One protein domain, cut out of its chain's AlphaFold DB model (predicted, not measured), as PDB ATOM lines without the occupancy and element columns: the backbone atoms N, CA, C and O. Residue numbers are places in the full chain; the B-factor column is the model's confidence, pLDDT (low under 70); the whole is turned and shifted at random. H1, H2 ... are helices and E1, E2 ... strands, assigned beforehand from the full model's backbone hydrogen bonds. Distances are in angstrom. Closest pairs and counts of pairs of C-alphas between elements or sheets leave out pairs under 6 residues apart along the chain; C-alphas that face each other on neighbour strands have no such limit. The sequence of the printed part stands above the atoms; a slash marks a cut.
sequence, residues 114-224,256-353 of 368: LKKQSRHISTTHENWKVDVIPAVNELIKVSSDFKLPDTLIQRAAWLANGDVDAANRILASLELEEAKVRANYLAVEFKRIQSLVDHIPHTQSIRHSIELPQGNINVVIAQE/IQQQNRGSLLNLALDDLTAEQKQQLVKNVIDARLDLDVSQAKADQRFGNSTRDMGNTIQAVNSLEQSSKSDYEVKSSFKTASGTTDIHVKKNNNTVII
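This is residues 114 to 224 and 256 to 353 of the 368 residues of an uncharacterized protein of Alcaligenaceae bacterium (UniProt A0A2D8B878). A long rod: one twisted sheet of five strands has three helices, H1, H4 and H6, running along its strands over one face, and no named helix covers the other face. The long helices H4 and H6 lie side by side and run far past one end of the sheet, where H2, H3 and H5 lie; H7 is at the opposite end of the rod. The 209 printed residues include seven named helices and five strands, in the order E1 H1 H2 H3 H4 E2 E3 H5 H6 E4 E5 H7. The sheet's order is E1 E3 E2 E5 E4, mixed; the class is mixed, helices and strands. The whole is loose, with a radius of gyration of the C-alphas of 22.0 A and spans of 77 by 37 by 25 A.

E1, residues 117 to 123, begins at C-alpha 117 (24.266, -45.613, -62.578). H1 is residues 128 to 144, 24.5 A long, H2 150 to 155 and H3 157 to 160. H4, residues 162 to 199, is 55.7 A long with a kink of 29 degrees near residue 186. E2 is residues 203 to 212, 26.8 A, E3 215 to 221 and H5 263 to 269. H6, residues 274 to 322, spans 70.1 A from (46.189, -72.607, -50.676), with a kink of 33 degrees near residue 282. E4 is residues 327 to 334, E5 338 to 346, 26.9 A, and H7 350 to 353, ending at C-alpha 353 (-3.935, -10.587, -48.874).

Edge strand E1 is parallel to E3, with N 121 and O 218 at 2.9 A. E2 and E3 form a hairpin, with N 219 and O 208 at 2.7 A. E2 is antiparallel to E5, with N 209 and O 339 at 2.8 A. E4 and E5 form a hairpin, with N 333 and O 340 at 2.8 A. H1 is on the sheet over E1 and E3, height 9.3 A. H4 is on the same face over E2, and only just over E5 with 3 C-alphas, height 6.0 A. H6 is on that face over E4, height 5.8 A. H4 is the hub. With residues 169 to 183 alone it touches H1, at a shallow tilt of 14 degrees, opposite ways; the closest C-alphas, of Ser 144 and Ala 172, are 5.4 A apart. It touches H6 at a shallow tilt of 14 degrees, the same way; the closest C-alphas, of Glu 178 and Leu 291, are 6.6 A apart. With residues 166 to 177 alone it touches H5; the closest C-alphas, of Ile 170 and Ala 268, are 6.4 A apart. H2 and H3 touch only at the corner, with the C-alphas of Ile 153 and Leu 159 closest at 5.4 A. H7 touches no helix. Every O i to N i+4 pair is within hydrogen-bond range in H2, against 9 of 13 in H1, 30 of 34 in H4, 43 of 45 in H6 and 1 of 3 in H5, where 3 of 4 O i to N i+3 pairs are; H3 and H7 are too short for such a pair.

The C-alphas farthest apart, of Glu 275 and Ile 353, are 80.0 A apart. Residues 225 to 255 are not printed, with 35.3 A between C-alphas 224 and 256 across the cut. Of the links that are printed whole, none is long. Residues 224, 256 to 268, 271 and 349 to 353 have pLDDT under 70.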
ATOM      1  N   LEU A 114      32.917 -50.380 -65.367       91.44
ATOM      2  CA  LEU A 114      31.735 -50.354 -64.519       91.44
ATOM      3  C   LEU A 114      31.044 -49.001 -64.691       91.44
ATOM      4  O   LEU A 114      31.462 -47.973 -64.156       91.44
ATOM      5  N   LYS A 115      29.961 -49.005 -65.468       90.50
ATOM      6  CA  LYS A 115      29.139 -47.818 -65.681       90.50
ATOM      7  C   LYS A 115      28.365 -47.515 -64.408       90.50
ATOM      8  O   LYS A 115      27.381 -48.187 -64.104       90.50
ATOM      9  N   LYS A 116      28.798 -46.476 -63.695       91.06
ATOM     10  CA  LYS A 116      28.059 -45.968 -62.542       91.06
ATOM     11  C   LYS A 116      26.667 -45.526 -62.974       91.06
ATOM     12  O   LYS A 116      26.536 -44.756 -63.927       91.06
ATOM     13  N   GLN A 117      25.640 -46.010 -62.287       93.12
ATOM     14  CA  GLN A 117      24.266 -45.613 -62.578       93.12
ATOM     15  C   GLN A 117      23.858 -44.425 -61.708       93.12
ATOM     16  O   GLN A 117      24.293 -44.288 -60.567       93.12
ATOM     17  N   SER A 118      23.014 -43.555 -62.253       94.69
ATOM     18  CA  SER A 118      22.377 -42.484 -61.495       94.69
ATOM     19  C   SER A 118      20.874 -42.688 -61.553       94.69
ATOM     20  O   SER A 118      20.319 -42.881 -62.638       94.69
ATOM     21  N   ARG A 119      20.219 -42.672 -60.396       95.50
ATOM     22  CA  ARG A 119      18.761 -42.757 -60.291       95.50
ATOM     23  C   ARG A 119      18.222 -41.493 -59.644       95.50
ATOM     24  O   ARG A 119      18.897 -40.863 -58.831       95.50
ATOM     25  N   HIS A 120      17.009 -41.124 -60.027       96.31
ATOM     26  CA  HIS A 120      16.273 -40.034 -59.413       96.31
ATOM     27  C   HIS A 120      14.953 -40.581 -58.891       96.31
ATOM     28  O   HIS A 120      14.241 -41.260 -59.629       96.31
ATOM     29  N   ILE A 121      14.656 -40.315 -57.624       95.44
ATOM     30  CA  ILE A 121      13.471 -40.815 -56.936       95.44
ATOM     31  C   ILE A 121      12.810 -39.630 -56.259       95.44
ATOM     32  O   ILE A 121      13.445 -38.931 -55.476       95.44
ATOM     33  N   SER A 122      11.534 -39.414 -56.550       93.12
ATOM     34  CA  SER A 122      10.696 -38.520 -55.761       93.12
ATOM     35  C   SER A 122       9.850 -39.383 -54.839       93.12
ATOM     36  O   SER A 122       9.194 -40.301 -55.318       93.12
ATOM     37  N   THR A 123       9.873 -39.105 -53.541       90.94
ATOM     38  CA  THR A 123       9.148 -39.891 -52.535       90.94
ATOM     39  C   THR A 123       8.534 -38.987 -51.468       90.94
ATOM     40  O   THR A 123       8.858 -37.796 -51.380       90.94
ATOM     41  N   THR A 124       7.635 -39.550 -50.665       84.62
ATOM     42  CA  THR A 124       7.166 -38.934 -49.421       84.62
ATOM     43  C   THR A 124       7.955 -39.489 -48.247       84.62
ATOM     44  O   THR A 124       8.706 -40.464 -48.345       84.62
ATOM     45  N   HIS A 125       7.793 -38.858 -47.097       77.81
ATOM     46  CA  HIS A 125       8.480 -39.298 -45.905       77.81
ATOM     47  C   HIS A 125       7.936 -40.602 -45.305       77.81
ATOM     48  O   HIS A 125       8.672 -41.286 -44.597       77.81
ATOM     49  N   GLU A 126       6.693 -40.992 -45.591       81.38
ATOM     50  CA  GLU A 126       6.187 -42.307 -45.186       81.38
ATOM     51  C   GLU A 126       6.686 -43.414 -46.126       81.38
ATOM     52  O   GLU A 126       6.954 -44.534 -45.687       81.38
ATOM     53  N   ASN A 127       6.863 -43.090 -47.413       88.06
ATOM     54  CA  ASN A 127       7.089 -44.078 -48.468       88.06
ATOM     55  C   ASN A 127       8.557 -44.266 -48.870       88.06
ATOM     56  O   ASN A 127       8.867 -45.203 -49.610       88.06
ATOM     57  N   TRP A 128       9.491 -43.470 -48.341       86.38
ATOM     58  CA  TRP A 128      10.893 -43.518 -48.776       86.38
ATOM     59  C   TRP A 128      11.515 -44.917 -48.708       86.38
ATOM     60  O   TRP A 128      12.316 -45.264 -49.567       86.38
ATOM     61  N   LYS A 129      11.161 -45.753 -47.721       84.94
ATOM     62  CA  LYS A 129      11.694 -47.125 -47.636       84.94
ATOM     63  C   LYS A 129      11.251 -47.965 -48.825       84.94
ATOM     64  O   LYS A 129      12.062 -48.702 -49.380       84.94
ATOM     65  N   VAL A 130       9.975 -47.855 -49.182       89.94
ATOM     66  CA  VAL A 130       9.367 -48.598 -50.286       89.94
ATOM     67  C   VAL A 130       9.990 -48.169 -51.609       89.94
ATOM     68  O   VAL A 130      10.260 -49.024 -52.444       89.94
ATOM     69  N   ASP A 131      10.315 -46.885 -51.760       92.19
ATOM     70  CA  ASP A 131      10.827 -46.347 -53.023       92.19
ATOM     71  C   ASP A 131      12.357 -46.468 -53.156       92.19
ATOM     72  O   ASP A 131      12.884 -46.825 -54.210       92.19
ATOM     73  N   VAL A 132      13.101 -46.188 -52.082       90.69
ATOM     74  CA  VAL A 132      14.568 -46.072 -52.106       90.69
ATOM     75  C   VAL A 132      15.256 -47.427 -51.962       90.69
ATOM     76  O   VAL A 132      16.250 -47.675 -52.645       90.69
ATOM     77  N   ILE A 133      14.757 -48.330 -51.108       89.62
ATOM     78  CA  ILE A 133      15.414 -49.630 -50.867       89.62
ATOM     79  C   ILE A 133      15.494 -50.476 -52.149       89.62
ATOM     80  O   ILE A 133      16.571 -51.014 -52.425       89.62
ATOM     81  N   PRO A 134      14.436 -50.594 -52.978       92.25
ATOM     82  CA  PRO A 134      14.535 -51.312 -54.244       92.25
ATOM     83  C   PRO A 134      15.578 -50.711 -55.187       92.25
ATOM     84  O   PRO A 134      16.338 -51.463 -55.790       92.25
ATOM     85  N   ALA A 135      15.676 -49.381 -55.262       93.06
ATOM     86  CA  ALA A 135      16.670 -48.712 -56.097       93.06
ATOM     87  C   ALA A 135      18.106 -48.934 -55.598       93.06
ATOM     88  O   ALA A 135      19.010 -49.149 -56.405       93.06
ATOM     89  N   VAL A 136      18.319 -48.945 -54.276       90.00
ATOM     90  CA  VAL A 136      19.600 -49.341 -53.668       90.00
ATOM     91  C   VAL A 136      19.943 -50.782 -54.051       90.00
ATOM     92  O   VAL A 136      21.052 -51.049 -54.506       90.00
ATOM     93  N   ASN A 137      18.989 -51.706 -53.933       89.25
ATOM     94  CA  ASN A 137      19.198 -53.111 -54.280       89.25
ATOM     95  C   ASN A 137      19.475 -53.315 -55.778       89.25
ATOM     96  O   ASN A 137      20.328 -54.127 -56.132       89.25
ATOM     97  N   GLU A 138      18.788 -52.590 -56.662       90.56
ATOM     98  CA  GLU A 138      19.052 -52.611 -58.106       90.56
ATOM     99  C   GLU A 138      20.469 -52.113 -58.408       90.56
ATOM    100  O   GLU A 138      21.206 -52.756 -59.153       90.56
ATOM    101  N   LEU A 139      20.883 -51.016 -57.771       90.12
ATOM    102  CA  LEU A 139      22.209 -50.436 -57.948       90.12
ATOM    103  C   LEU A 139      23.323 -51.380 -57.461       90.12
ATOM    104  O   LEU A 139      24.357 -51.510 -58.113       90.12
ATOM    105  N   ILE A 140      23.087 -52.097 -56.361       87.19
ATOM    106  CA  ILE A 140      23.992 -53.129 -55.842       87.19
ATOM    107  C   ILE A 140      24.166 -54.283 -56.843       87.19
ATOM    108  O   ILE A 140      25.293 -54.736 -57.054       87.19
ATOM    109  N   LYS A 141      23.088 -54.729 -57.504       88.25
ATOM    110  CA  LYS A 141      23.147 -55.821 -58.497       88.25
ATOM    111  C   LYS A 141      24.041 -55.502 -59.699       88.25
ATOM    112  O   LYS A 141      24.656 -56.398 -60.265       88.25
ATOM    113  N   VAL A 142      24.191 -54.224 -60.054       89.56
ATOM    114  CA  VAL A 142      25.084 -53.798 -61.153       89.56
ATOM    115  C   VAL A 142      26.520 -54.282 -60.933       89.56
ATOM    116  O   VAL A 142      27.208 -54.638 -61.886       89.56
ATOM    117  N   SER A 143      26.973 -54.306 -59.679       86.19
ATOM    118  CA  SER A 143      28.312 -54.770 -59.314       86.19
ATOM    119  C   SER A 143      28.439 -56.292 -59.356       86.19
ATOM    120  O   SER A 143      29.443 -56.796 -59.871       86.19
ATOM    121  N   SER A 144      27.442 -57.029 -58.855       83.81
ATOM    122  CA  SER A 144      27.475 -58.498 -58.857       83.81
ATOM    123  C   SER A 144      27.453 -59.072 -60.268       83.81
ATOM    124  O   SER A 144      28.131 -60.059 -60.540       83.81
ATOM    125  N   ASP A 145      26.721 -58.419 -61.168       87.88
ATOM    126  CA  ASP A 145      26.474 -58.922 -62.519       87.88
ATOM    127  C   ASP A 145      27.499 -58.385 -63.533       87.88
ATOM    128  O   ASP A 145      27.456 -58.720 -64.719       87.88
ATOM    129  N   PHE A 146      28.432 -57.541 -63.078       89.75
ATOM    130  CA  PHE A 146      29.437 -56.923 -63.930       89.75
ATOM    131  C   PHE A 146      30.339 -57.967 -64.595       89.75
ATOM    132  O   PHE A 146      30.958 -58.803 -63.935       89.75
ATOM    133  N   LYS A 147      30.494 -57.829 -65.914       90.06
ATOM    134  CA  LYS A 147      31.459 -58.571 -66.724       90.06
ATOM    135  C   LYS A 147      32.293 -57.607 -67.551       90.06
ATOM    136  O   LYS A 147      31.797 -56.582 -68.024       90.06
ATOM    137  N   LEU A 148      33.563 -57.953 -67.739       90.69
ATOM    138  CA  LEU A 148      34.422 -57.231 -68.672       90.69
ATOM    139  C   LEU A 148      33.909 -57.428 -70.109       90.69
ATOM    140  O   LEU A 148      33.393 -58.500 -70.419       90.69
ATOM    141  N   PRO A 149      34.052 -56.427 -70.996       93.25
ATOM    142  CA  PRO A 149      33.643 -56.576 -72.389       93.25
ATOM    143  C   PRO A 149      34.406 -57.700 -73.100       93.25
ATOM    144  O   PRO A 149      35.630 -57.783 -72.983       93.25
ATOM    145  N   ASP A 150      33.718 -58.490 -73.926       91.19
ATOM    146  CA  ASP A 150      34.329 -59.612 -74.657       91.19
ATOM    147  C   ASP A 150      35.486 -59.170 -75.560       91.19
ATOM    148  O   ASP A 150      36.490 -59.867 -75.684       91.19
ATOM    149  N   THR A 151      35.394 -57.973 -76.144       92.44
ATOM    150  CA  THR A 151      36.462 -57.393 -76.973       92.44
ATOM    151  C   THR A 151      37.765 -57.197 -76.197       92.44
ATOM    152  O   THR A 151      38.848 -57.326 -76.768       92.44
ATOM    153  N   LEU A 152      37.676 -56.916 -74.895       92.88
ATOM    154  CA  LEU A 152      38.827 -56.790 -74.008       92.88
ATOM    155  C   LEU A 152      39.436 -58.166 -73.717       92.88
ATOM    156  O   LEU A 152      40.650 -58.333 -73.823       92.88
ATOM    157  N   ILE A 153      38.585 -59.147 -73.404       91.06
ATOM    158  CA  ILE A 153      38.981 -60.530 -73.098       91.06
ATOM    159  C   ILE A 153      39.667 -61.172 -74.311       91.06
ATOM    160  O   ILE A 153      40.729 -61.773 -74.181       91.06
ATOM    161  N   GLN A 154      39.116 -60.975 -75.511       90.50
ATOM    162  CA  GLN A 154      39.691 -61.485 -76.760       90.50
ATOM    163  C   GLN A 154      41.071 -60.891 -77.065       90.50
ATOM    164  O   GLN A 154      41.927 -61.570 -77.632       90.50
ATOM    165  N   ARG A 155      41.301 -59.623 -76.704       92.00
ATOM    166  CA  ARG A 155      42.551 -58.911 -77.006       92.00
ATOM    167  C   ARG A 155      43.638 -59.112 -75.946       92.00
ATOM    168  O   ARG A 155      44.821 -58.925 -76.234       92.00
ATOM    169  N   ALA A 156      43.248 -59.493 -74.732       91.75
ATOM    170  CA  ALA A 156      44.149 -59.803 -73.632       91.75
ATOM    171  C   ALA A 156      43.843 -61.189 -73.062       91.75
ATOM    172  O   ALA A 156      43.086 -61.317 -72.105       91.75
ATOM    173  N   ALA A 157      44.477 -62.223 -73.618       86.81
ATOM    174  CA  ALA A 157      44.165 -63.619 -73.300       86.81
ATOM    175  C   ALA A 157      44.310 -63.955 -71.805       86.81
ATOM    176  O   ALA A 157      43.591 -64.798 -71.283       86.81
ATOM    177  N   TRP A 158      45.198 -63.259 -71.087       89.94
ATOM    178  CA  TRP A 158      45.365 -63.438 -69.642       89.94
ATOM    179  C   TRP A 158      44.125 -63.041 -68.828       89.94
ATOM    180  O   TRP A 158      43.983 -63.498 -67.696       89.94
ATOM    181  N   LEU A 159      43.225 -62.221 -69.389       88.75
ATOM    182  CA  LEU A 159      41.950 -61.871 -68.763       88.75
ATOM    183  C   LEU A 159      40.933 -63.015 -68.790       88.75
ATOM    184  O   LEU A 159      39.986 -62.986 -68.014       88.75
ATOM    185  N   ALA A 160      41.123 -64.007 -69.661       83.06
ATOM    186  CA  ALA A 160      40.274 -65.193 -69.727       83.06
ATOM    187  C   ALA A 160      40.653 -66.258 -68.679       83.06
ATOM    188  O   ALA A 160      40.011 -67.302 -68.597       83.06
ATOM    189  N   ASN A 161      41.707 -66.023 -67.891       78.94
ATOM    190  CA  ASN A 161      42.140 -66.950 -66.853       78.94
ATOM    191  C   ASN A 161      41.263 -66.803 -65.597       78.94
ATOM    192  O   ASN A 161      40.882 -65.689 -65.233       78.94
ATOM    193  N   GLY A 162      41.033 -67.903 -64.870       77.19
ATOM    194  CA  GLY A 162      40.176 -67.928 -63.671       77.19
ATOM    195  C   GLY A 162      40.574 -66.954 -62.547       77.19
ATOM    196  O   GLY A 162      39.736 -66.591 -61.724       77.19
ATOM    197  N   ASP A 163      41.815 -66.455 -62.544       76.69
ATOM    198  CA  ASP A 163      42.270 -65.401 -61.626       76.69
ATOM    199  C   ASP A 163      41.449 -64.105 -61.753       76.69
ATOM    200  O   ASP A 163      41.263 -63.393 -60.763       76.69
ATOM    201  N   VAL A 164      40.967 -63.782 -62.960       82.56
ATOM    202  CA  VAL A 164      40.164 -62.574 -63.208       82.56
ATOM    203  C   VAL A 164      38.769 -62.710 -62.628       82.56
ATOM    204  O   VAL A 164      38.280 -61.777 -61.991       82.56
ATOM    205  N   ASP A 165      38.161 -63.882 -62.774       82.94
ATOM    206  CA  ASP A 165      36.863 -64.176 -62.173       82.94
ATOM    207  C   ASP A 165      36.944 -64.147 -60.646       82.94
ATOM    208  O   ASP A 165      36.100 -63.523 -60.003       82.94
ATOM    209  N   ALA A 166      37.994 -64.733 -60.063       81.38
ATOM    210  CA  ALA A 166      38.237 -64.664 -58.625       81.38
ATOM    211  C   ALA A 166      38.351 -63.210 -58.142       81.38
ATOM    212  O   ALA A 166      37.618 -62.796 -57.241       81.38
ATOM    213  N   ALA A 167      39.211 -62.402 -58.775       84.81
ATOM    214  CA  ALA A 167      39.374 -60.991 -58.431       84.81
ATOM    215  C   ALA A 167      38.064 -60.197 -58.575       84.81
ATOM    216  O   ALA A 167      37.739 -59.394 -57.702       84.81
ATOM    217  N   ASN A 168      37.284 -60.447 -59.632       85.69
ATOM    218  CA  ASN A 168      35.980 -59.815 -59.829       85.69
ATOM    219  C   ASN A 168      34.979 -60.194 -58.734       85.69
ATOM    220  O   ASN A 168      34.272 -59.311 -58.253       85.69
ATOM    221  N   ARG A 169      34.933 -61.463 -58.306       84.75
ATOM    222  CA  ARG A 169      34.075 -61.904 -57.194       84.75
ATOM    223  C   ARG A 169      34.455 -61.217 -55.886       84.75
ATOM    224  O   ARG A 169      33.574 -60.748 -55.173       84.75
ATOM    225  N   ILE A 170      35.751 -61.104 -55.598       85.38
ATOM    226  CA  ILE A 170      36.246 -60.411 -54.402       85.38
ATOM    227  C   ILE A 170      35.854 -58.934 -54.443       85.38
ATOM    228  O   ILE A 170      35.240 -58.446 -53.498       85.38
ATOM    229  N   LEU A 171      36.130 -58.240 -55.550       88.19
ATOM    230  CA  LEU A 171      35.760 -56.832 -55.724       88.19
ATOM    231  C   LEU A 171      34.248 -56.626 -55.584       88.19
ATOM    232  O   LEU A 171      33.820 -55.743 -54.847       88.19
ATOM    233  N   ALA A 172      33.437 -57.477 -56.217       87.69
ATOM    234  CA  ALA A 172      31.986 -57.426 -56.086       87.69
ATOM    235  C   ALA A 172      31.526 -57.672 -54.639       87.69
ATOM    236  O   ALA A 172      30.626 -56.987 -54.159       87.69
ATOM    237  N   SER A 173      32.156 -58.605 -53.918       85.38
ATOM    238  CA  SER A 173      31.826 -58.886 -52.515       85.38
ATOM    239  C   SER A 173      32.146 -57.709 -51.587       85.38
ATOM    240  O   SER A 173      31.333 -57.380 -50.725       85.38
ATOM    241  N   LEU A 174      33.273 -57.025 -51.812       85.62
ATOM    242  CA  LEU A 174      33.682 -55.837 -51.061       85.62
ATOM    243  C   LEU A 174      32.757 -54.653 -51.347       85.62
ATOM    244  O   LEU A 174      32.285 -53.993 -50.426       85.62
ATOM    245  N   GLU A 175      32.441 -54.413 -52.621       87.50
ATOM    246  CA  GLU A 175      31.500 -53.371 -53.041       87.50
ATOM    247  C   GLU A 175      30.084 -53.626 -52.491       87.50
ATOM    248  O   GLU A 175      29.379 -52.684 -52.118       87.50
ATOM    249  N   LEU A 176      29.660 -54.893 -52.425       86.56
ATOM    250  CA  LEU A 176      28.401 -55.312 -51.806       86.56
ATOM    251  C   LEU A 176      28.411 -55.058 -50.297       86.56
ATOM    252  O   LEU A 176      27.409 -54.597 -49.749       86.56
ATOM    253  N   GLU A 177      29.510 -55.377 -49.619       85.44
ATOM    254  CA  GLU A 177      29.649 -55.139 -48.186       85.44
ATOM    255  C   GLU A 177      29.622 -53.640 -47.872       85.44
ATOM    256  O   GLU A 177      28.831 -53.210 -47.031       85.44
ATOM    257  N   GLU A 178      30.384 -52.833 -48.612       86.06
ATOM    258  CA  GLU A 178      30.367 -51.377 -48.481       86.06
ATOM    259  C   GLU A 178      28.964 -50.807 -48.716       86.06
ATOM    260  O   GLU A 178      28.470 -50.002 -47.921       86.06
ATOM    261  N   ALA A 179      28.286 -51.250 -49.778       86.50
ATOM    262  CA  ALA A 179      26.940 -50.786 -50.082       86.50
ATOM    263  C   ALA A 179      25.937 -51.179 -48.990       86.50
ATOM    264  O   ALA A 179      25.114 -50.354 -48.594       86.50
ATOM    265  N   LYS A 180      26.035 -52.396 -48.438       84.06
ATOM    266  CA  LYS A 180      25.225 -52.823 -47.290       84.06
ATOM    267  C   LYS A 180      25.488 -51.955 -46.070       84.06
ATOM    268  O   LYS A 180      24.531 -51.591 -45.394       84.06
ATOM    269  N   VAL A 181      26.747 -51.644 -45.758       84.12
ATOM    270  CA  VAL A 181      27.107 -50.769 -44.632       84.12
ATOM    271  C   VAL A 181      26.451 -49.400 -44.808       84.12
ATOM    272  O   VAL A 181      25.680 -48.996 -43.938       84.12
ATOM    273  N   ARG A 182      26.638 -48.749 -45.965       85.56
ATOM    274  CA  ARG A 182      26.019 -47.445 -46.278       85.56
ATOM    275  C   ARG A 182      24.489 -47.492 -46.227       85.56
ATOM    276  O   ARG A 182      23.876 -46.601 -45.645       85.56
ATOM    277  N   ALA A 183      23.877 -48.549 -46.761       83.94
ATOM    278  CA  ALA A 183      22.428 -48.731 -46.752       83.94
ATOM    279  C   ALA A 183      21.840 -48.832 -45.333       83.94
ATOM    280  O   ALA A 183      20.722 -48.376 -45.106       83.94
ATOM    281  N   ASN A 184      22.583 -49.371 -44.357       83.88
ATOM    282  CA  ASN A 184      22.089 -49.445 -42.976       83.88
ATOM    283  C   ASN A 184      21.990 -48.064 -42.318       83.88
ATOM    284  O   ASN A 184      21.104 -47.863 -41.489       83.88
ATOM    285  N   TYR A 185      22.857 -47.111 -42.682       87.62
ATOM    286  CA  TYR A 185      22.743 -45.750 -42.154       87.62
ATOM    287  C   TYR A 185      21.453 -45.082 -42.626       87.62
ATOM    288  O   TYR A 185      20.850 -44.353 -41.842       87.62
ATOM    289  N   LEU A 186      20.970 -45.390 -43.839       88.44
ATOM    290  CA  LEU A 186      19.788 -44.750 -44.429       88.44
ATOM    291  C   LEU A 186      18.587 -44.735 -43.480       88.44
ATOM    292  O   LEU A 186      17.941 -43.706 -43.343       88.44
ATOM    293  N   ALA A 187      18.309 -45.824 -42.756       84.44
ATOM    294  CA  ALA A 187      17.191 -45.858 -41.810       84.44
ATOM    295  C   ALA A 187      17.263 -44.743 -40.756       84.44
ATOM    296  O   ALA A 187      16.260 -44.083 -40.477       84.44
ATOM    297  N   VAL A 188      18.451 -44.511 -40.200       86.25
ATOM    298  CA  VAL A 188      18.682 -43.464 -39.204       86.25
ATOM    299  C   VAL A 188      18.722 -42.087 -39.867       86.25
ATOM    300  O   VAL A 188      18.179 -41.122 -39.335       86.25
ATOM    301  N   GLU A 189      19.323 -41.981 -41.053       89.25
ATOM    302  CA  GLU A 189      19.396 -40.724 -41.800       89.25
ATOM    303  C   GLU A 189      18.013 -40.208 -42.191       89.25
ATOM    304  O   GLU A 189      17.705 -39.051 -41.920       89.25
ATOM    305  N   PHE A 190      17.145 -41.066 -42.717       87.50
ATOM    306  CA  PHE A 190      15.783 -40.693 -43.072       87.50
ATOM    307  C   PHE A 190      14.903 -40.412 -41.851       87.50
ATOM    308  O   PHE A 190      14.059 -39.527 -41.927       87.50
ATOM    309  N   LYS A 191      15.123 -41.069 -40.701       86.69
ATOM    310  CA  LYS A 191      14.462 -40.682 -39.437       86.69
ATOM    311  C   LYS A 191      14.847 -39.252 -39.026       86.69
ATOM    312  O   LYS A 191      13.987 -38.482 -38.608       86.69
ATOM    313  N   ARG A 192      16.118 -38.862 -39.198       87.00
ATOM    314  CA  ARG A 192      16.576 -37.479 -38.952       87.00
ATOM    315  C   ARG A 192      15.988 -36.494 -39.958       87.00
ATOM    316  O   ARG A 192      15.535 -35.431 -39.553       87.00
ATOM    317  N   ILE A 193      15.976 -36.854 -41.244       87.06
ATOM    318  CA  ILE A 193      15.332 -36.049 -42.287       87.06
ATOM    319  C   ILE A 193      13.854 -35.850 -41.953       87.06
ATOM    320  O   ILE A 193      13.366 -34.730 -42.034       87.06
ATOM    321  N   GLN A 194      13.166 -36.890 -41.491       83.81
ATOM    322  CA  GLN A 194      11.784 -36.761 -41.056       83.81
ATOM    323  C   GLN A 194      11.641 -35.785 -39.892       83.81
ATOM    324  O   GLN A 194      10.819 -34.878 -39.933       83.81
ATOM    325  N   SER A 195      12.504 -35.894 -38.885       84.12
ATOM    326  CA  SER A 195      12.477 -34.945 -37.778       84.12
ATOM    327  C   SER A 195      12.746 -33.502 -38.227       84.12
ATOM    328  O   SER A 195      12.199 -32.581 -37.627       84.12
ATOM    329  N   LEU A 196      13.554 -33.280 -39.269       84.19
ATOM    330  CA  LEU A 196      13.746 -31.959 -39.880       84.19
ATOM    331  C   LEU A 196      12.453 -31.456 -40.533       84.19
ATOM    332  O   LEU A 196      12.060 -30.321 -40.286       84.19
ATOM    333  N   VAL A 197      11.786 -32.308 -41.318       82.75
ATOM    334  CA  VAL A 197      10.489 -32.022 -41.958       82.75
ATOM    335  C   VAL A 197       9.438 -31.640 -40.914       82.75
ATOM    336  O   VAL A 197       8.715 -30.669 -41.119       82.75
ATOM    337  N   ASP A 198       9.386 -32.365 -39.795       82.62
ATOM    338  CA  ASP A 198       8.380 -32.175 -38.744       82.62
ATOM    339  C   ASP A 198       8.612 -30.919 -37.893       82.62
ATOM    340  O   ASP A 198       7.657 -30.309 -37.413       82.62
ATOM    341  N   HIS A 199       9.874 -30.527 -37.680       83.25
ATOM    342  CA  HIS A 199      10.222 -29.412 -36.789       83.25
ATOM    343  C   HIS A 199      10.502 -28.101 -37.523       83.25
ATOM    344  O   HIS A 199      10.507 -27.056 -36.875       83.25
ATOM    345  N   ILE A 200      10.741 -28.131 -38.837       81.38
ATOM    346  CA  ILE A 200      10.992 -26.927 -39.629       81.38
ATOM    347  C   ILE A 200       9.750 -26.585 -40.468       81.38
ATOM    348  O   ILE A 200       9.532 -27.192 -41.528       81.38
ATOM    349  N   PRO A 201       8.940 -25.593 -40.045       72.50
ATOM    350  CA  PRO A 201       7.831 -25.115 -40.859       72.50
ATOM    351  C   PRO A 201       8.355 -24.522 -42.177       72.50
ATOM    352  O   PRO A 201       9.471 -24.014 -42.250       72.50
ATOM    353  N   HIS A 202       7.543 -24.581 -43.235       80.38
ATOM    354  CA  HIS A 202       7.880 -24.030 -44.559       80.38
ATOM    355  C   HIS A 202       9.111 -24.668 -45.242       80.38
ATOM    356  O   HIS A 202       9.790 -24.033 -46.059       80.38
ATOM    357  N   THR A 203       9.397 -25.937 -44.949       80.19
ATOM    358  CA  THR A 203      10.408 -26.703 -45.689       80.19
ATOM    359  C   THR A 203       9.930 -26.938 -47.124       80.19
ATOM    360  O   THR A 203       8.973 -27.667 -47.362       80.19
ATOM    361  N   GLN A 204      10.588 -26.325 -48.112       78.50
ATOM    362  CA  GLN A 204      10.134 -26.405 -49.504       78.50
ATOM    363  C   GLN A 204      10.490 -27.752 -50.138       78.50
ATOM    364  O   GLN A 204       9.684 -28.348 -50.853       78.50
ATOM    365  N   SER A 205      11.722 -28.208 -49.921       82.19
ATOM    366  CA  SER A 205      12.199 -29.487 -50.433       82.19
ATOM    367  C   SER A 205      13.425 -29.948 -49.665       82.19
ATOM    368  O   SER A 205      14.295 -29.133 -49.342       82.19
ATOM    369  N   ILE A 206      13.532 -31.258 -49.465       89.31
ATOM    370  CA  ILE A 206      14.765 -31.897 -49.011       89.31
ATOM    371  C   ILE A 206      15.264 -32.792 -50.135       89.31
ATOM    372  O   ILE A 206      14.508 -33.595 -50.687       89.31
ATOM    373  N   ARG A 207      16.537 -32.636 -50.493       92.81
ATOM    374  CA  ARG A 207      17.213 -33.502 -51.458       92.81
ATOM    375  C   ARG A 207      18.270 -34.303 -50.726       92.81
ATOM    376  O   ARG A 207      19.054 -33.750 -49.967       92.81
ATOM    377  N   HIS A 208      18.299 -35.601 -50.955       93.94
ATOM    378  CA  HIS A 208      19.281 -36.495 -50.378       93.94
ATOM    379  C   HIS A 208      19.916 -37.317 -51.497       93.94
ATOM    380  O   HIS A 208      19.229 -38.064 -52.185       93.94
ATOM    381  N   SER A 209      21.216 -37.152 -51.719       95.06
ATOM    382  CA  SER A 209      21.983 -37.940 -52.679       95.06
ATOM    383  C   SER A 209      22.704 -39.055 -51.941       95.06
ATOM    384  O   SER A 209      23.667 -38.794 -51.224       95.06
ATOM    385  N   ILE A 210      22.267 -40.292 -52.147       94.25
ATOM    386  CA  ILE A 210      22.920 -41.500 -51.643       94.25
ATOM    387  C   ILE A 210      24.062 -41.841 -52.598       94.25
ATOM    388  O   ILE A 210      23.840 -42.023 -53.793       94.25
ATOM    389  N   GLU A 211      25.276 -41.949 -52.077       93.50
ATOM    390  CA  GLU A 211      26.474 -42.322 -52.820       93.50
ATOM    391  C   GLU A 211      26.829 -43.777 -52.504       93.50
ATOM    392  O   GLU A 211      27.120 -44.126 -51.360       93.50
ATOM    393  N   LEU A 212      26.876 -44.635 -53.519       91.81
ATOM    394  CA  LEU A 212      27.344 -46.020 -53.425       91.81
ATOM    395  C   LEU A 212      28.520 -46.242 -54.394       91.81
ATOM    396  O   LEU A 212      28.691 -45.476 -55.349       91.81
ATOM    397  N   PRO A 213      29.343 -47.293 -54.209       87.62
ATOM    398  CA  PRO A 213      30.414 -47.620 -55.159       87.62
ATOM    399  C   PRO A 213      29.919 -47.750 -56.607       87.62
ATOM    400  O   PRO A 213      30.584 -47.308 -57.548       87.62
ATOM    401  N   GLN A 214      28.711 -48.296 -56.768       90.56
ATOM    402  CA  GLN A 214      28.080 -48.590 -58.051       90.56
ATOM    403  C   GLN A 214      27.376 -47.377 -58.681       90.56
ATOM    404  O   GLN A 214      26.984 -47.439 -59.846       90.56
ATOM    405  N   GLY A 215      27.213 -46.266 -57.955       93.19
ATOM    406  CA  GLY A 215      26.527 -45.084 -58.469       93.19
ATOM    407  C   GLY A 215      25.813 -44.260 -57.406       93.19
ATOM    408  O   GLY A 215      26.059 -44.426 -56.214       93.19
ATOM    409  N   ASN A 216      24.920 -43.377 -57.849       95.56
ATOM    410  CA  ASN A 216      24.249 -42.413 -56.978       95.56
ATOM    411  C   ASN A 216      22.723 -42.512 -57.096       95.56
ATOM    412  O   ASN A 216      22.184 -42.754 -58.179       95.56
ATOM    413  N   ILE A 217      22.017 -42.259 -55.996       96.00
ATOM    414  CA  ILE A 217      20.554 -42.164 -55.965       96.00
ATOM    415  C   ILE A 217      20.180 -40.792 -55.418       96.00
ATOM    416  O   ILE A 217      20.407 -40.497 -54.251       96.00
ATOM    417  N   ASN A 218      19.591 -39.958 -56.269       96.50
ATOM    418  CA  ASN A 218      19.104 -38.636 -55.907       96.50
ATOM    419  C   ASN A 218      17.650 -38.749 -55.458       96.50
ATOM    420  O   ASN A 218      16.758 -38.927 -56.288       96.50
ATOM    421  N   VAL A 219      17.417 -38.642 -54.159       94.94
ATOM    422  CA  VAL A 219      16.096 -38.690 -53.541       94.94
ATOM    423  C   VAL A 219      15.604 -37.266 -53.304       94.94
ATOM    424  O   VAL A 219      16.295 -36.455 -52.694       94.94
ATOM    425  N   VAL A 220      14.404 -36.951 -53.774       93.31
ATOM    426  CA  VAL A 220      13.687 -35.718 -53.452       93.31
ATOM    427  C   VAL A 220      12.518 -36.098 -52.564       93.31
ATOM    428  O   VAL A 220      11.654 -36.870 -52.972       93.31
ATOM    429  N   ILE A 221      12.503 -35.567 -51.346       88.06
ATOM    430  CA  ILE A 221      11.423 -35.801 -50.392       88.06
ATOM    431  C   ILE A 221      10.499 -34.593 -50.473       88.06
ATOM    432  O   ILE A 221      10.876 -33.477 -50.097       88.06
ATOM    433  N   ALA A 222       9.314 -34.812 -51.034       79.50
ATOM    434  CA  ALA A 222       8.285 -33.790 -51.127       79.50
ATOM    435  C   ALA A 222       7.474 -33.755 -49.826       79.50
ATOM    436  O   ALA A 222       7.070 -34.798 -49.312       79.50
ATOM    437  N   GLN A 223       7.205 -32.553 -49.313       70.44
ATOM    438  CA  GLN A 223       6.125 -32.372 -48.351       70.44
ATOM    439  C   GLN A 223       4.799 -32.391 -49.115       70.44
ATOM    440  O   GLN A 223       4.646 -31.682 -50.116       70.44
ATOM    441  N   GLU A 224       3.829 -33.181 -48.647       64.81
ATOM    442  CA  GLU A 224       2.452 -32.993 -49.090       64.81
ATOM    443  C   GLU A 224       2.045 -31.561 -48.741       64.81
ATOM    444  O   GLU A 224       2.206 -31.109 -47.604       64.81
ATOM    445  N   ILE A 256      26.640 -51.096 -33.371       61.34
ATOM    446  CA  ILE A 256      27.061 -52.383 -32.790       61.34
ATOM    447  C   ILE A 256      26.616 -53.563 -33.668       61.34
ATOM    448  O   ILE A 256      27.400 -54.478 -33.919       61.34
ATOM    449  N   GLN A 257      25.400 -53.532 -34.229       58.94
ATOM    450  CA  GLN A 257      24.943 -54.562 -35.180       58.94
ATOM    451  C   GLN A 257      25.769 -54.618 -36.482       58.94
ATOM    452  O   GLN A 257      25.671 -55.594 -37.236       58.94
ATOM    453  N   GLN A 258      26.587 -53.601 -36.769       55.44
ATOM    454  CA  GLN A 258      27.442 -53.561 -37.957       55.44
ATOM    455  C   GLN A 258      28.776 -54.304 -37.776       55.44
ATOM    456  O   GLN A 258      29.325 -54.762 -38.776       55.44
ATOM    457  N   GLN A 259      29.273 -54.496 -36.548       54.47
ATOM    458  CA  GLN A 259      30.608 -55.071 -36.300       54.47
ATOM    459  C   GLN A 259      30.712 -56.595 -36.549       54.47
ATOM    460  O   GLN A 259      31.806 -57.106 -36.764       54.47
ATOM    461  N   ASN A 260      29.597 -57.333 -36.621       53.59
ATOM    462  CA  ASN A 260      29.588 -58.806 -36.723       53.59
ATOM    463  C   ASN A 260      29.596 -59.386 -38.164       53.59
ATOM    464  O   ASN A 260      29.037 -60.456 -38.398       53.59
ATOM    465  N   ARG A 261      30.177 -58.711 -39.171       52.50
ATOM    466  CA  ARG A 261      29.885 -59.002 -40.601       52.50
ATOM    467  C   ARG A 261      31.017 -59.568 -41.473       52.50
ATOM    468  O   ARG A 261      30.896 -59.558 -42.693       52.50
ATOM    469  N   GLY A 262      32.036 -60.199 -40.893       56.38
ATOM    470  CA  GLY A 262      33.138 -60.846 -41.639       56.38
ATOM    471  C   GLY A 262      32.787 -62.095 -42.480       56.38
ATOM    472  O   GLY A 262      33.687 -62.804 -42.915       56.38
ATOM    473  N   SER A 263      31.506 -62.414 -42.706       59.75
ATOM    474  CA  SER A 263      31.077 -63.710 -43.266       59.75
ATOM    475  C   SER A 263      31.151 -63.826 -44.795       59.75
ATOM    476  O   SER A 263      31.215 -64.945 -45.297       59.75
ATOM    477  N   LEU A 264      31.101 -62.724 -45.553       57.38
ATOM    478  CA  LEU A 264      30.951 -62.795 -47.019       57.38
ATOM    479  C   LEU A 264      32.276 -63.013 -47.757       57.38
ATOM    480  O   LEU A 264      32.294 -63.684 -48.785       57.38
ATOM    481  N   LEU A 265      33.380 -62.498 -47.212       63.25
ATOM    482  CA  LEU A 265      34.714 -62.708 -47.775       63.25
ATOM    483  C   LEU A 265      35.155 -64.169 -47.660       63.25
ATOM    484  O   LEU A 265      35.756 -64.694 -48.591       63.25
ATOM    485  N   ASN A 266      34.792 -64.846 -46.568       65.31
ATOM    486  CA  ASN A 266      35.149 -66.250 -46.359       65.31
ATOM    487  C   ASN A 266      34.555 -67.156 -47.451       65.31
ATOM    488  O   ASN A 266      35.271 -67.982 -48.005       65.31
ATOM    489  N   LEU A 267      33.306 -66.902 -47.863       61.31
ATOM    490  CA  LEU A 267      32.644 -67.653 -48.940       61.31
ATOM    491  C   LEU A 267      33.320 -67.467 -50.307       61.31
ATOM    492  O   LEU A 267      33.334 -68.385 -51.118       61.31
ATOM    493  N   ALA A 268      33.884 -66.286 -50.581       65.06
ATOM    494  CA  ALA A 268      34.592 -66.029 -51.838       65.06
ATOM    495  C   ALA A 268      35.989 -66.674 -51.876       65.06
ATOM    496  O   ALA A 268      36.538 -66.886 -52.958       65.06
ATOM    497  N   LEU A 269      36.571 -66.966 -50.709       72.50
ATOM    498  CA  LEU A 269      37.898 -67.561 -50.595       72.50
ATOM    499  C   LEU A 269      37.871 -69.087 -50.692       72.50
ATOM    500  O   LEU A 269      38.900 -69.661 -51.041       72.50
ATOM    501  N   ASP A 270      36.744 -69.747 -50.424       76.94
ATOM    502  CA  ASP A 270      36.674 -71.212 -50.337       76.94
ATOM    503  C   ASP A 270      37.089 -71.928 -51.636       76.94
ATOM    504  O   ASP A 270      37.812 -72.923 -51.559       76.94
ATOM    505  N   ASP A 271      36.786 -71.344 -52.803       69.62
ATOM    506  CA  ASP A 271      37.114 -71.873 -54.141       69.62
ATOM    507  C   ASP A 271      38.607 -71.763 -54.534       69.62
ATOM    508  O   ASP A 271      39.014 -72.254 -55.590       69.62
ATOM    509  N   LEU A 272      39.444 -71.093 -53.732       70.81
ATOM    510  CA  LEU A 272      40.844 -70.817 -54.083       70.81
ATOM    511  C   LEU A 272      41.822 -71.882 -53.561       70.81
ATOM    512  O   LEU A 272      41.667 -72.432 -52.465       70.81
ATOM    513  N   THR A 273      42.903 -72.118 -54.313       77.44
ATOM    514  CA  THR A 273      44.029 -72.958 -53.857       77.44
ATOM    515  C   THR A 273      44.757 -72.320 -52.665       77.44
ATOM    516  O   THR A 273      44.680 -71.111 -52.454       77.44
ATOM    517  N   ALA A 274      45.496 -73.108 -51.872       78.88
ATOM    518  CA  ALA A 274      46.189 -72.607 -50.676       78.88
ATOM    519  C   ALA A 274      47.208 -71.485 -50.976       78.88
ATOM    520  O   ALA A 274      47.288 -70.506 -50.231       78.88
ATOM    521  N   GLU A 275      47.940 -71.580 -52.089       75.00
ATOM    522  CA  GLU A 275      48.891 -70.542 -52.513       75.00
ATOM    523  C   GLU A 275      48.181 -69.262 -52.974       75.00
ATOM    524  O   GLU A 275      48.571 -68.155 -52.587       75.00
ATOM    525  N   GLN A 276      47.093 -69.396 -53.744       70.56
ATOM    526  CA  GLN A 276      46.260 -68.254 -54.132       70.56
ATOM    527  C   GLN A 276      45.649 -67.590 -52.896       70.56
ATOM    528  O   GLN A 276      45.695 -66.367 -52.797       70.56
ATOM    529  N   LYS A 277      45.157 -68.376 -51.926       76.12
ATOM    530  CA  LYS A 277      44.638 -67.880 -50.644       76.12
ATOM    531  C   LYS A 277      45.674 -67.013 -49.938       76.12
ATOM    532  O   LYS A 277      45.359 -65.877 -49.617       76.12
ATOM    533  N   GLN A 278      46.916 -67.468 -49.761       79.12
ATOM    534  CA  GLN A 278      47.936 -66.676 -49.056       79.12
ATOM    535  C   GLN A 278      48.249 -65.332 -49.732       79.12
ATOM    536  O   GLN A 278      48.302 -64.301 -49.061       79.12
ATOM    537  N   GLN A 279      48.430 -65.311 -51.058       73.19
ATOM    538  CA  GLN A 279      48.727 -64.059 -51.768       73.19
ATOM    539  C   GLN A 279      47.525 -63.114 -51.810       73.19
ATOM    540  O   GLN A 279      47.680 -61.891 -51.795       73.19
ATOM    541  N   LEU A 280      46.325 -63.680 -51.876       72.44
ATOM    542  CA  LEU A 280      45.090 -62.933 -52.008       72.44
ATOM    543  C   LEU A 280      44.578 -62.428 -50.656       72.44
ATOM    544  O   LEU A 280      44.032 -61.331 -50.605       72.44
ATOM    545  N   VAL A 281      44.863 -63.140 -49.562       79.06
ATOM    546  CA  VAL A 281      44.627 -62.693 -48.181       79.06
ATOM    547  C   VAL A 281      45.265 -61.332 -47.942       79.06
ATOM    548  O   VAL A 281      44.607 -60.472 -47.372       79.06
ATOM    549  N   LYS A 282      46.481 -61.071 -48.443       80.44
ATOM    550  CA  LYS A 282      47.090 -59.739 -48.315       80.44
ATOM    551  C   LYS A 282      46.240 -58.645 -48.976       80.44
ATOM    552  O   LYS A 282      45.951 -57.643 -48.339       80.44
ATOM    553  N   ASN A 283      45.787 -58.855 -50.213       77.25
ATOM    554  CA  ASN A 283      44.960 -57.864 -50.920       77.25
ATOM    555  C   ASN A 283      43.577 -57.717 -50.292       77.25
ATOM    556  O   ASN A 283      43.014 -56.631 -50.297       77.25
ATOM    557  N   VAL A 284      43.020 -58.814 -49.776       78.12
ATOM    558  CA  VAL A 284      41.752 -58.800 -49.048       78.12
ATOM    559  C   VAL A 284      41.908 -58.039 -47.740       78.12
ATOM    560  O   VAL A 284      41.021 -57.267 -47.417       78.12
ATOM    561  N   ILE A 285      43.025 -58.191 -47.024       80.94
ATOM    562  CA  ILE A 285      43.335 -57.403 -45.825       80.94
ATOM    563  C   ILE A 285      43.468 -55.923 -46.184       80.94
ATOM    564  O   ILE A 285      42.840 -55.099 -45.531       80.94
ATOM    565  N   ASP A 286      44.221 -55.580 -47.232       81.75
ATOM    566  CA  ASP A 286      44.382 -54.186 -47.665       81.75
ATOM    567  C   ASP A 286      43.028 -53.581 -48.091       81.75
ATOM    568  O   ASP A 286      42.667 -52.480 -47.681       81.75
ATOM    569  N   ALA A 287      42.220 -54.325 -48.850       81.69
ATOM    570  CA  ALA A 287      40.892 -53.880 -49.262       81.69
ATOM    571  C   ALA A 287      39.885 -53.840 -48.099       81.69
ATOM    572  O   ALA A 287      38.978 -53.009 -48.085       81.69
ATOM    573  N   ARG A 288      40.049 -54.717 -47.105       81.69
ATOM    574  CA  ARG A 288      39.285 -54.688 -45.860       81.69
ATOM    575  C   ARG A 288      39.651 -53.466 -45.033       81.69
ATOM    576  O   ARG A 288      38.759 -52.808 -44.515       81.69
ATOM    577  N   LEU A 289      40.933 -53.129 -44.961       85.56
ATOM    578  CA  LEU A 289      41.403 -51.918 -44.307       85.56
ATOM    579  C   LEU A 289      40.819 -50.673 -44.987       85.56
ATOM    580  O   LEU A 289      40.340 -49.776 -44.298       85.56
ATOM    581  N   ASP A 290      40.784 -50.636 -46.322       85.00
ATOM    582  CA  ASP A 290      40.107 -49.570 -47.073       85.00
ATOM    583  C   ASP A 290      38.613 -49.474 -46.709       85.00
ATOM    584  O   ASP A 290      38.089 -48.369 -46.531       85.00
ATOM    585  N   LEU A 291      37.929 -50.616 -46.563       85.56
ATOM    586  CA  LEU A 291      36.529 -50.680 -46.136       85.56
ATOM    587  C   LEU A 291      36.345 -50.162 -44.704       85.56
ATOM    588  O   LEU A 291      35.463 -49.337 -44.473       85.56
ATOM    589  N   ASP A 292      37.191 -50.578 -43.765       83.31
ATOM    590  CA  ASP A 292      37.142 -50.136 -42.368       83.31
ATOM    591  C   ASP A 292      37.430 -48.624 -42.267       83.31
ATOM    592  O   ASP A 292      36.755 -47.898 -41.535       83.31
ATOM    593  N   VAL A 293      38.365 -48.104 -43.073       88.25
ATOM    594  CA  VAL A 293      38.612 -46.657 -43.212       88.25
ATOM    595  C   VAL A 293      37.394 -45.942 -43.808       88.25
ATOM    596  O   VAL A 293      37.060 -44.834 -43.374       88.25
ATOM    597  N   SER A 294      36.727 -46.536 -44.804       87.19
ATOM    598  CA  SER A 294      35.487 -46.002 -45.386       87.19
ATOM    599  C   SER A 294      34.374 -45.937 -44.335       87.19
ATOM    600  O   SER A 294      33.726 -44.897 -44.194       87.19
ATOM    601  N   GLN A 295      34.223 -46.988 -43.527       87.88
ATOM    602  CA  GLN A 295      33.251 -47.064 -42.440       87.88
ATOM    603  C   GLN A 295      33.542 -46.040 -41.338       87.88
ATOM    604  O   GLN A 295      32.662 -45.254 -40.999       87.88
ATOM    605  N   ALA A 296      34.784 -45.940 -40.859       87.75
ATOM    606  CA  ALA A 296      35.164 -44.942 -39.855       87.75
ATOM    607  C   ALA A 296      34.908 -43.502 -40.345       87.75
ATOM    608  O   ALA A 296      34.453 -42.635 -39.594       87.75
ATOM    609  N   LYS A 297      35.145 -43.234 -41.639       90.88
ATOM    610  CA  LYS A 297      34.782 -41.953 -42.266       90.88
ATOM    611  C   LYS A 297      33.267 -41.756 -42.331       90.88
ATOM    612  O   LYS A 297      32.814 -40.623 -42.165       90.88
ATOM    613  N   ALA A 298      32.494 -42.806 -42.604       88.69
ATOM    614  CA  ALA A 298      31.035 -42.754 -42.598       88.69
ATOM    615  C   ALA A 298      30.508 -42.422 -41.193       88.69
ATOM    616  O   ALA A 298      29.713 -41.496 -41.061       88.69
ATOM    617  N   ASP A 299      31.043 -43.053 -40.146       88.44
ATOM    618  CA  ASP A 299      30.714 -42.762 -38.744       88.44
ATOM    619  C   ASP A 299      31.007 -41.312 -38.365       88.44
ATOM    620  O   ASP A 299      30.162 -40.612 -37.799       88.44
ATOM    621  N   GLN A 300      32.187 -40.816 -38.740       92.69
ATOM    622  CA  GLN A 300      32.560 -39.426 -38.501       92.69
ATOM    623  C   GLN A 300      31.589 -38.456 -39.195       92.69
ATOM    624  O   GLN A 300      31.138 -37.479 -38.590       92.69
ATOM    625  N   ARG A 301      31.239 -38.721 -40.462       93.00
ATOM    626  CA  ARG A 301      30.261 -37.919 -41.219       93.00
ATOM    627  C   ARG A 301      28.870 -38.000 -40.603       93.00
ATOM    628  O   ARG A 301      28.176 -36.989 -40.520       93.00
ATOM    629  N   PHE A 302      28.462 -39.172 -40.133       90.81
ATOM    630  CA  PHE A 302      27.193 -39.355 -39.441       90.81
ATOM    631  C   PHE A 302      27.123 -38.501 -38.168       90.81
ATOM    632  O   PHE A 302      26.162 -37.747 -37.983       90.81
ATOM    633  N   GLY A 303      28.163 -38.537 -37.330       89.81
ATOM    634  CA  GLY A 303      28.246 -37.723 -36.116       89.81
ATOM    635  C   GLY A 303      28.236 -36.219 -36.406       89.81
ATOM    636  O   GLY A 303      27.463 -35.478 -35.797       89.81
ATOM    637  N   ASN A 304      29.036 -35.771 -37.376       93.44
ATOM    638  CA  ASN A 304      29.094 -34.360 -37.768       93.44
ATOM    639  C   ASN A 304      27.764 -33.874 -38.358       93.44
ATOM    640  O   ASN A 304      27.205 -32.902 -37.860       93.44
ATOM    641  N   SER A 305      27.196 -34.604 -39.325       94.06
ATOM    642  CA  SER A 305      25.899 -34.248 -39.918       94.06
ATOM    643  C   SER A 305      24.772 -34.199 -38.891       94.06
ATOM    644  O   SER A 305      23.912 -33.334 -38.993       94.06
ATOM    645  N   THR A 306      24.781 -35.073 -37.876       90.69
ATOM    646  CA  THR A 306      23.784 -35.023 -36.791       90.69
ATOM    647  C   THR A 306      23.847 -33.693 -36.044       90.69
ATOM    648  O   THR A 306      22.816 -33.061 -35.821       90.69
ATOM    649  N   ARG A 307      25.058 -33.258 -35.673       92.88
ATOM    650  CA  ARG A 307      25.279 -31.991 -34.968       92.88
ATOM    651  C   ARG A 307      24.870 -30.804 -35.836       92.88
ATOM    652  O   ARG A 307      24.131 -29.938 -35.377       92.88
ATOM    653  N   ASP A 308      25.316 -30.798 -37.086       93.81
ATOM    654  CA  ASP A 308      25.091 -29.690 -38.009       93.81
ATOM    655  C   ASP A 308      23.598 -29.536 -38.345       93.81
ATOM    656  O   ASP A 308      23.069 -28.428 -38.287       93.81
ATOM    657  N   MET A 309      22.884 -30.641 -38.596       91.62
ATOM    658  CA  MET A 309      21.430 -30.626 -38.807       91.62
ATOM    659  C   MET A 309      20.681 -30.111 -37.571       91.62
ATOM    660  O   MET A 309      19.745 -29.321 -37.707       91.62
ATOM    661  N   GLY A 310      21.105 -30.510 -36.366       90.25
ATOM    662  CA  GLY A 310      20.542 -30.001 -35.112       90.25
ATOM    663  C   GLY A 310      20.711 -28.486 -34.961       90.25
ATOM    664  O   GLY A 310      19.753 -27.788 -34.625       90.25
ATOM    665  N   ASN A 311      21.895 -27.965 -35.286       92.38
ATOM    666  CA  ASN A 311      22.171 -26.526 -35.268       92.38
ATOM    667  C   ASN A 311      21.309 -25.769 -36.290       92.38
ATOM    668  O   ASN A 311      20.778 -24.704 -35.977       92.38
ATOM    669  N   THR A 312      21.113 -26.323 -37.491       92.12
ATOM    670  CA  THR A 312      20.238 -25.716 -38.507       92.12
ATOM    671  C   THR A 312      18.785 -25.651 -38.041       92.12
ATOM    672  O   THR A 312      18.153 -24.614 -38.226       92.12
ATOM    673  N   ILE A 313      18.264 -26.690 -37.377       89.06
ATOM    674  CA  ILE A 313      16.912 -26.651 -36.785       89.06
ATOM    675  C   ILE A 313      16.798 -25.502 -35.780       89.06
ATOM    676  O   ILE A 313      15.849 -24.723 -35.833       89.06
ATOM    677  N   GLN A 314      17.772 -25.365 -34.878       90.75
ATOM    678  CA  GLN A 314      17.773 -24.293 -33.878       90.75
ATOM    679  C   GLN A 314      17.842 -22.903 -34.521       90.75
ATOM    680  O   GLN A 314      17.120 -21.997 -34.099       90.75
ATOM    681  N   ALA A 315      18.665 -22.737 -35.560       91.69
ATOM    682  CA  ALA A 315      18.782 -21.483 -36.296       91.69
ATOM    683  C   ALA A 315      17.465 -21.110 -36.993       91.69
ATOM    684  O   ALA A 315      17.004 -19.976 -36.863       91.69
ATOM    685  N   VAL A 316      16.821 -22.065 -37.670       90.31
ATOM    686  CA  VAL A 316      15.532 -21.830 -38.338       90.31
ATOM    687  C   VAL A 316      14.434 -21.512 -37.321       90.31
ATOM    688  O   VAL A 316      13.712 -20.535 -37.497       90.31
ATOM    689  N   ASN A 317      14.361 -22.243 -36.208       89.19
ATOM    690  CA  ASN A 317      13.402 -21.953 -35.138       89.19
ATOM    691  C   ASN A 317      13.617 -20.563 -34.517       89.19
ATOM    692  O   ASN A 317      12.654 -19.875 -34.188       89.19
ATOM    693  N   SER A 318      14.872 -20.125 -34.394       90.62
ATOM    694  CA  SER A 318      15.199 -18.781 -33.903       90.62
ATOM    695  C   SER A 318      14.761 -17.696 -34.892       90.62
ATOM    696  O   SER A 318      14.221 -16.669 -34.480       90.62
ATOM    697  N   LEU A 319      14.943 -17.921 -36.199       90.75
ATOM    698  CA  LEU A 319      14.448 -17.026 -37.253       90.75
ATOM    699  C   LEU A 319      12.917 -16.968 -37.273       90.75
ATOM    700  O   LEU A 319      12.357 -15.885 -37.401       90.75
ATOM    701  N   GLU A 320      12.243 -18.102 -37.072       86.50
ATOM    702  CA  GLU A 320      10.781 -18.163 -36.971       86.50
ATOM    703  C   GLU A 320      10.230 -17.357 -35.793       86.50
ATOM    704  O   GLU A 320       9.235 -16.647 -35.932       86.50
ATOM    705  N   GLN A 321      10.876 -17.446 -34.629       89.44
ATOM    706  CA  GLN A 321      10.433 -16.738 -33.426       89.44
ATOM    707  C   GLN A 321      10.761 -15.241 -33.460       89.44
ATOM    708  O   GLN A 321       9.992 -14.436 -32.935       89.44
ATOM    709  N   SER A 322      11.898 -14.864 -34.052       89.56
ATOM    710  CA  SER A 322      12.374 -13.474 -34.066       89.56
ATOM    711  C   SER A 322      11.863 -12.661 -35.252       89.56
ATOM    712  O   SER A 322      11.696 -11.447 -35.126       89.56
ATOM    713  N   SER A 323      11.597 -13.300 -36.396       80.25
ATOM    714  CA  SER A 323      11.297 -12.596 -37.638       80.25
ATOM    715  C   SER A 323       9.852 -12.759 -38.109       80.25
ATOM    716  O   SER A 323       9.362 -13.852 -38.394       80.25
ATOM    717  N   LYS A 324       9.182 -11.616 -38.298       80.31
ATOM    718  CA  LYS A 324       7.948 -11.517 -39.097       80.31
ATOM    719  C   LYS A 324       8.230 -11.386 -40.603       80.31
ATOM    720  O   LYS A 324       7.276 -11.288 -41.371       80.31
ATOM    721  N   SER A 325       9.493 -11.343 -41.033       82.88
ATOM    722  CA  SER A 325       9.882 -11.168 -42.437       82.88
ATOM    723  C   SER A 325      10.099 -12.496 -43.162       82.88
ATOM    724  O   SER A 325      10.217 -13.558 -42.548       82.88
ATOM    725  N   ASP A 326      10.199 -12.404 -44.484       88.62
ATOM    726  CA  ASP A 326      10.626 -13.499 -45.350       88.62
ATOM    727  C   ASP A 326      12.060 -13.912 -45.019       88.62
ATOM    728  O   ASP A 326      12.891 -13.077 -44.642       88.62
ATOM    729  N   TYR A 327      12.348 -15.203 -45.174       91.00
ATOM    730  CA  TYR A 327      13.701 -15.727 -45.042       91.00
ATOM    731  C   TYR A 327      13.904 -16.983 -45.898       91.00
ATOM    732  O   TYR A 327      12.965 -17.711 -46.232       91.00
ATOM    733  N   GLU A 328      15.166 -17.244 -46.240       93.00
ATOM    734  CA  GLU A 328      15.602 -18.415 -46.995       93.00
ATOM    735  C   GLU A 328      16.839 -19.016 -46.322       93.00
ATOM    736  O   GLU A 328      17.844 -18.332 -46.131       93.00
ATOM    737  N   VAL A 329      16.773 -20.302 -45.972       92.25
ATOM    738  CA  VAL A 329      17.897 -21.053 -45.403       92.25
ATOM    739  C   VAL A 329      18.244 -22.204 -46.338       92.25
ATOM    740  O   VAL A 329      17.395 -23.026 -46.687       92.25
ATOM    741  N   LYS A 330      19.515 -22.254 -46.746       94.00
ATOM    742  CA  LYS A 330      20.104 -23.351 -47.518       94.00
ATOM    743  C   LYS A 330      21.210 -23.983 -46.697       94.00
ATOM    744  O   LYS A 330      22.088 -23.284 -46.194       94.00
ATOM    745  N   SER A 331      21.182 -25.298 -46.560       94.19
ATOM    746  CA  SER A 331      22.230 -26.034 -45.856       94.19
ATOM    747  C   SER A 331      22.514 -27.347 -46.570       94.19
ATOM    748  O   SER A 331      21.593 -27.984 -47.070       94.19
ATOM    749  N   SER A 332      23.788 -27.730 -46.626       95.50
ATOM    750  CA  SER A 332      24.249 -28.980 -47.231       95.50
ATOM    751  C   SER A 332      25.077 -29.748 -46.211       95.50
ATOM    752  O   SER A 332      25.988 -29.187 -45.599       95.50
ATOM    753  N   PHE A 333      24.755 -31.023 -46.012       95.06
ATOM    754  CA  PHE A 333      25.371 -31.873 -44.998       95.06
ATOM    755  C   PHE A 333      25.959 -33.119 -45.635       95.06
ATOM    756  O   PHE A 333      25.275 -33.843 -46.360       95.06
ATOM    757  N   LYS A 334      27.214 -33.428 -45.300       95.94
ATOM    758  CA  LYS A 334      27.834 -34.698 -45.673       95.94
ATOM    759  C   LYS A 334      27.497 -35.762 -44.631       95.94
ATOM    760  O   LYS A 334      27.956 -35.697 -43.497       95.94
ATOM    761  N   THR A 335      26.682 -36.722 -45.032       93.56
ATOM    762  CA  THR A 335      26.162 -37.826 -44.216       93.56
ATOM    763  C   THR A 335      26.994 -39.104 -44.406       93.56
ATOM    764  O   THR A 335      28.000 -39.087 -45.125       93.56
ATOM    765  N   ALA A 336      26.635 -40.201 -43.731       91.81
ATOM    766  CA  ALA A 336      27.332 -41.478 -43.901       91.81
ATOM    767  C   ALA A 336      27.061 -42.075 -45.281       91.81
ATOM    768  O   ALA A 336      27.986 -42.579 -45.919       91.81
ATOM    769  N   SER A 337      25.815 -41.988 -45.752       92.06
ATOM    770  CA  SER A 337      25.435 -42.559 -47.043       92.06
ATOM    771  C   SER A 337      25.690 -41.630 -48.234       92.06
ATOM    772  O   SER A 337      25.825 -42.119 -49.350       92.06
ATOM    773  N   GLY A 338      25.800 -40.313 -48.024       93.75
ATOM    774  CA  GLY A 338      26.043 -39.345 -49.099       93.75
ATOM    775  C   GLY A 338      25.846 -37.890 -48.667       93.75
ATOM    776  O   GLY A 338      26.401 -37.478 -47.646       93.75
ATOM    777  N   THR A 339      25.069 -37.089 -49.397       95.56
ATOM    778  CA  THR A 339      24.822 -35.666 -49.082       95.56
ATOM    779  C   THR A 339      23.340 -35.355 -48.899       95.56
ATOM    780  O   THR A 339      22.489 -35.916 -49.577       95.56
ATOM    781  N   THR A 340      23.013 -34.453 -47.974       94.38
ATOM    782  CA  THR A 340      21.644 -33.956 -47.764       94.38
ATOM    783  C   THR A 340      21.623 -32.448 -47.922       94.38
ATOM    784  O   THR A 340      22.288 -31.752 -47.161       94.38
ATOM    785  N   ASP A 341      20.839 -31.958 -48.871       94.12
ATOM    786  CA  ASP A 341      20.590 -30.544 -49.098       94.12
ATOM    787  C   ASP A 341      19.189 -30.187 -48.603       94.12
ATOM    788  O   ASP A 341      18.184 -30.782 -49.005       94.12
ATOM    789  N   ILE A 342      19.126 -29.195 -47.722       89.75
ATOM    790  CA  ILE A 342      17.890 -28.692 -47.133       89.75
ATOM    791  C   ILE A 342      17.663 -27.277 -47.641       89.75
ATOM    792  O   ILE A 342      18.549 -26.422 -47.555       89.75
ATOM    793  N   HIS A 343      16.456 -27.035 -48.150       91.06
ATOM    794  CA  HIS A 343      16.017 -25.718 -48.580       91.06
ATOM    795  C   HIS A 343      14.720 -25.336 -47.870       91.06
ATOM    796  O   HIS A 343      13.653 -25.904 -48.122       91.06
ATOM    797  N   VAL A 344      14.835 -24.359 -46.975       88.00
ATOM    798  CA  VAL A 344      13.724 -23.780 -46.220       88.00
ATOM    799  C   VAL A 344      13.463 -22.389 -46.768       88.00
ATOM    800  O   VAL A 344      14.396 -21.594 -46.915       88.00
ATOM    801  N   LYS A 345      12.204 -22.085 -47.079       89.12
ATOM    802  CA  LYS A 345      11.822 -20.772 -47.590       89.12
ATOM    803  C   LYS A 345      10.465 -20.373 -47.033       89.12
ATOM    804  O   LYS A 345       9.453 -20.989 -47.362       89.12
ATOM    805  N   LYS A 346      10.443 -19.296 -46.251       86.25
ATOM    806  CA  LYS A 346       9.213 -18.663 -45.778       86.25
ATOM    807  C   LYS A 346       8.924 -17.433 -46.625       86.25
ATOM    808  O   LYS A 346       9.722 -16.501 -46.650       86.25
ATOM    809  N   ASN A 347       7.761 -17.433 -47.272       84.31
ATOM    810  CA  ASN A 347       7.204 -16.258 -47.937       84.31
ATOM    811  C   ASN A 347       5.972 -15.816 -47.149       84.31
ATOM    812  O   ASN A 347       4.947 -16.504 -47.142       84.31
ATOM    813  N   ASN A 348       6.057 -14.678 -46.484       73.25
ATOM    814  CA  ASN A 348       4.972 -14.093 -45.730       73.25
ATOM    815  C   ASN A 348       4.049 -13.336 -46.695       73.25
ATOM    816  O   ASN A 348       4.071 -12.113 -46.815       73.25
ATOM    817  N   ASN A 349       3.204 -14.087 -47.405       60.84
ATOM    818  CA  ASN A 349       2.301 -13.551 -48.429       60.84
ATOM    819  C   ASN A 349       1.145 -12.696 -47.862       60.84
ATOM    820  O   ASN A 349       0.239 -12.280 -48.586       60.84
ATOM    821  N   THR A 350       1.172 -12.424 -46.556       54.66
ATOM    822  CA  THR A 350       0.181 -11.642 -45.814       54.66
ATOM    823  C   THR A 350       0.036 -10.219 -46.371       54.66
ATOM    824  O   THR A 350      -1.060  -9.662 -46.339       54.66
ATOM    825  N   VAL A 351       1.087  -9.656 -46.984       53.38
ATOM    826  CA  VAL A 351       1.011  -8.346 -47.658       53.38
ATOM    827  C   VAL A 351       0.081  -8.388 -48.877       53.38
ATOM    828  O   VAL A 351      -0.710  -7.468 -49.059       53.38
ATOM    829  N   ILE A 352       0.088  -9.468 -49.670       54.75
ATOM    830  CA  ILE A 352      -0.782  -9.577 -50.855       54.75
ATOM    831  C   ILE A 352      -2.254  -9.699 -50.445       54.75
ATOM    832  O   ILE A 352      -3.114  -9.090 -51.076       54.75
ATOM    833  N   ILE A 353      -2.556 -10.425 -49.363       56.19
ATOM    834  CA  ILE A 353      -3.935 -10.587 -48.874       56.19
ATOM    835  C   ILE A 353      -4.480  -9.265 -48.319       56.19
ATOM    836  O   ILE A 353      -5.606  -8.894 -48.640       56.19
TER     837      ILE A 353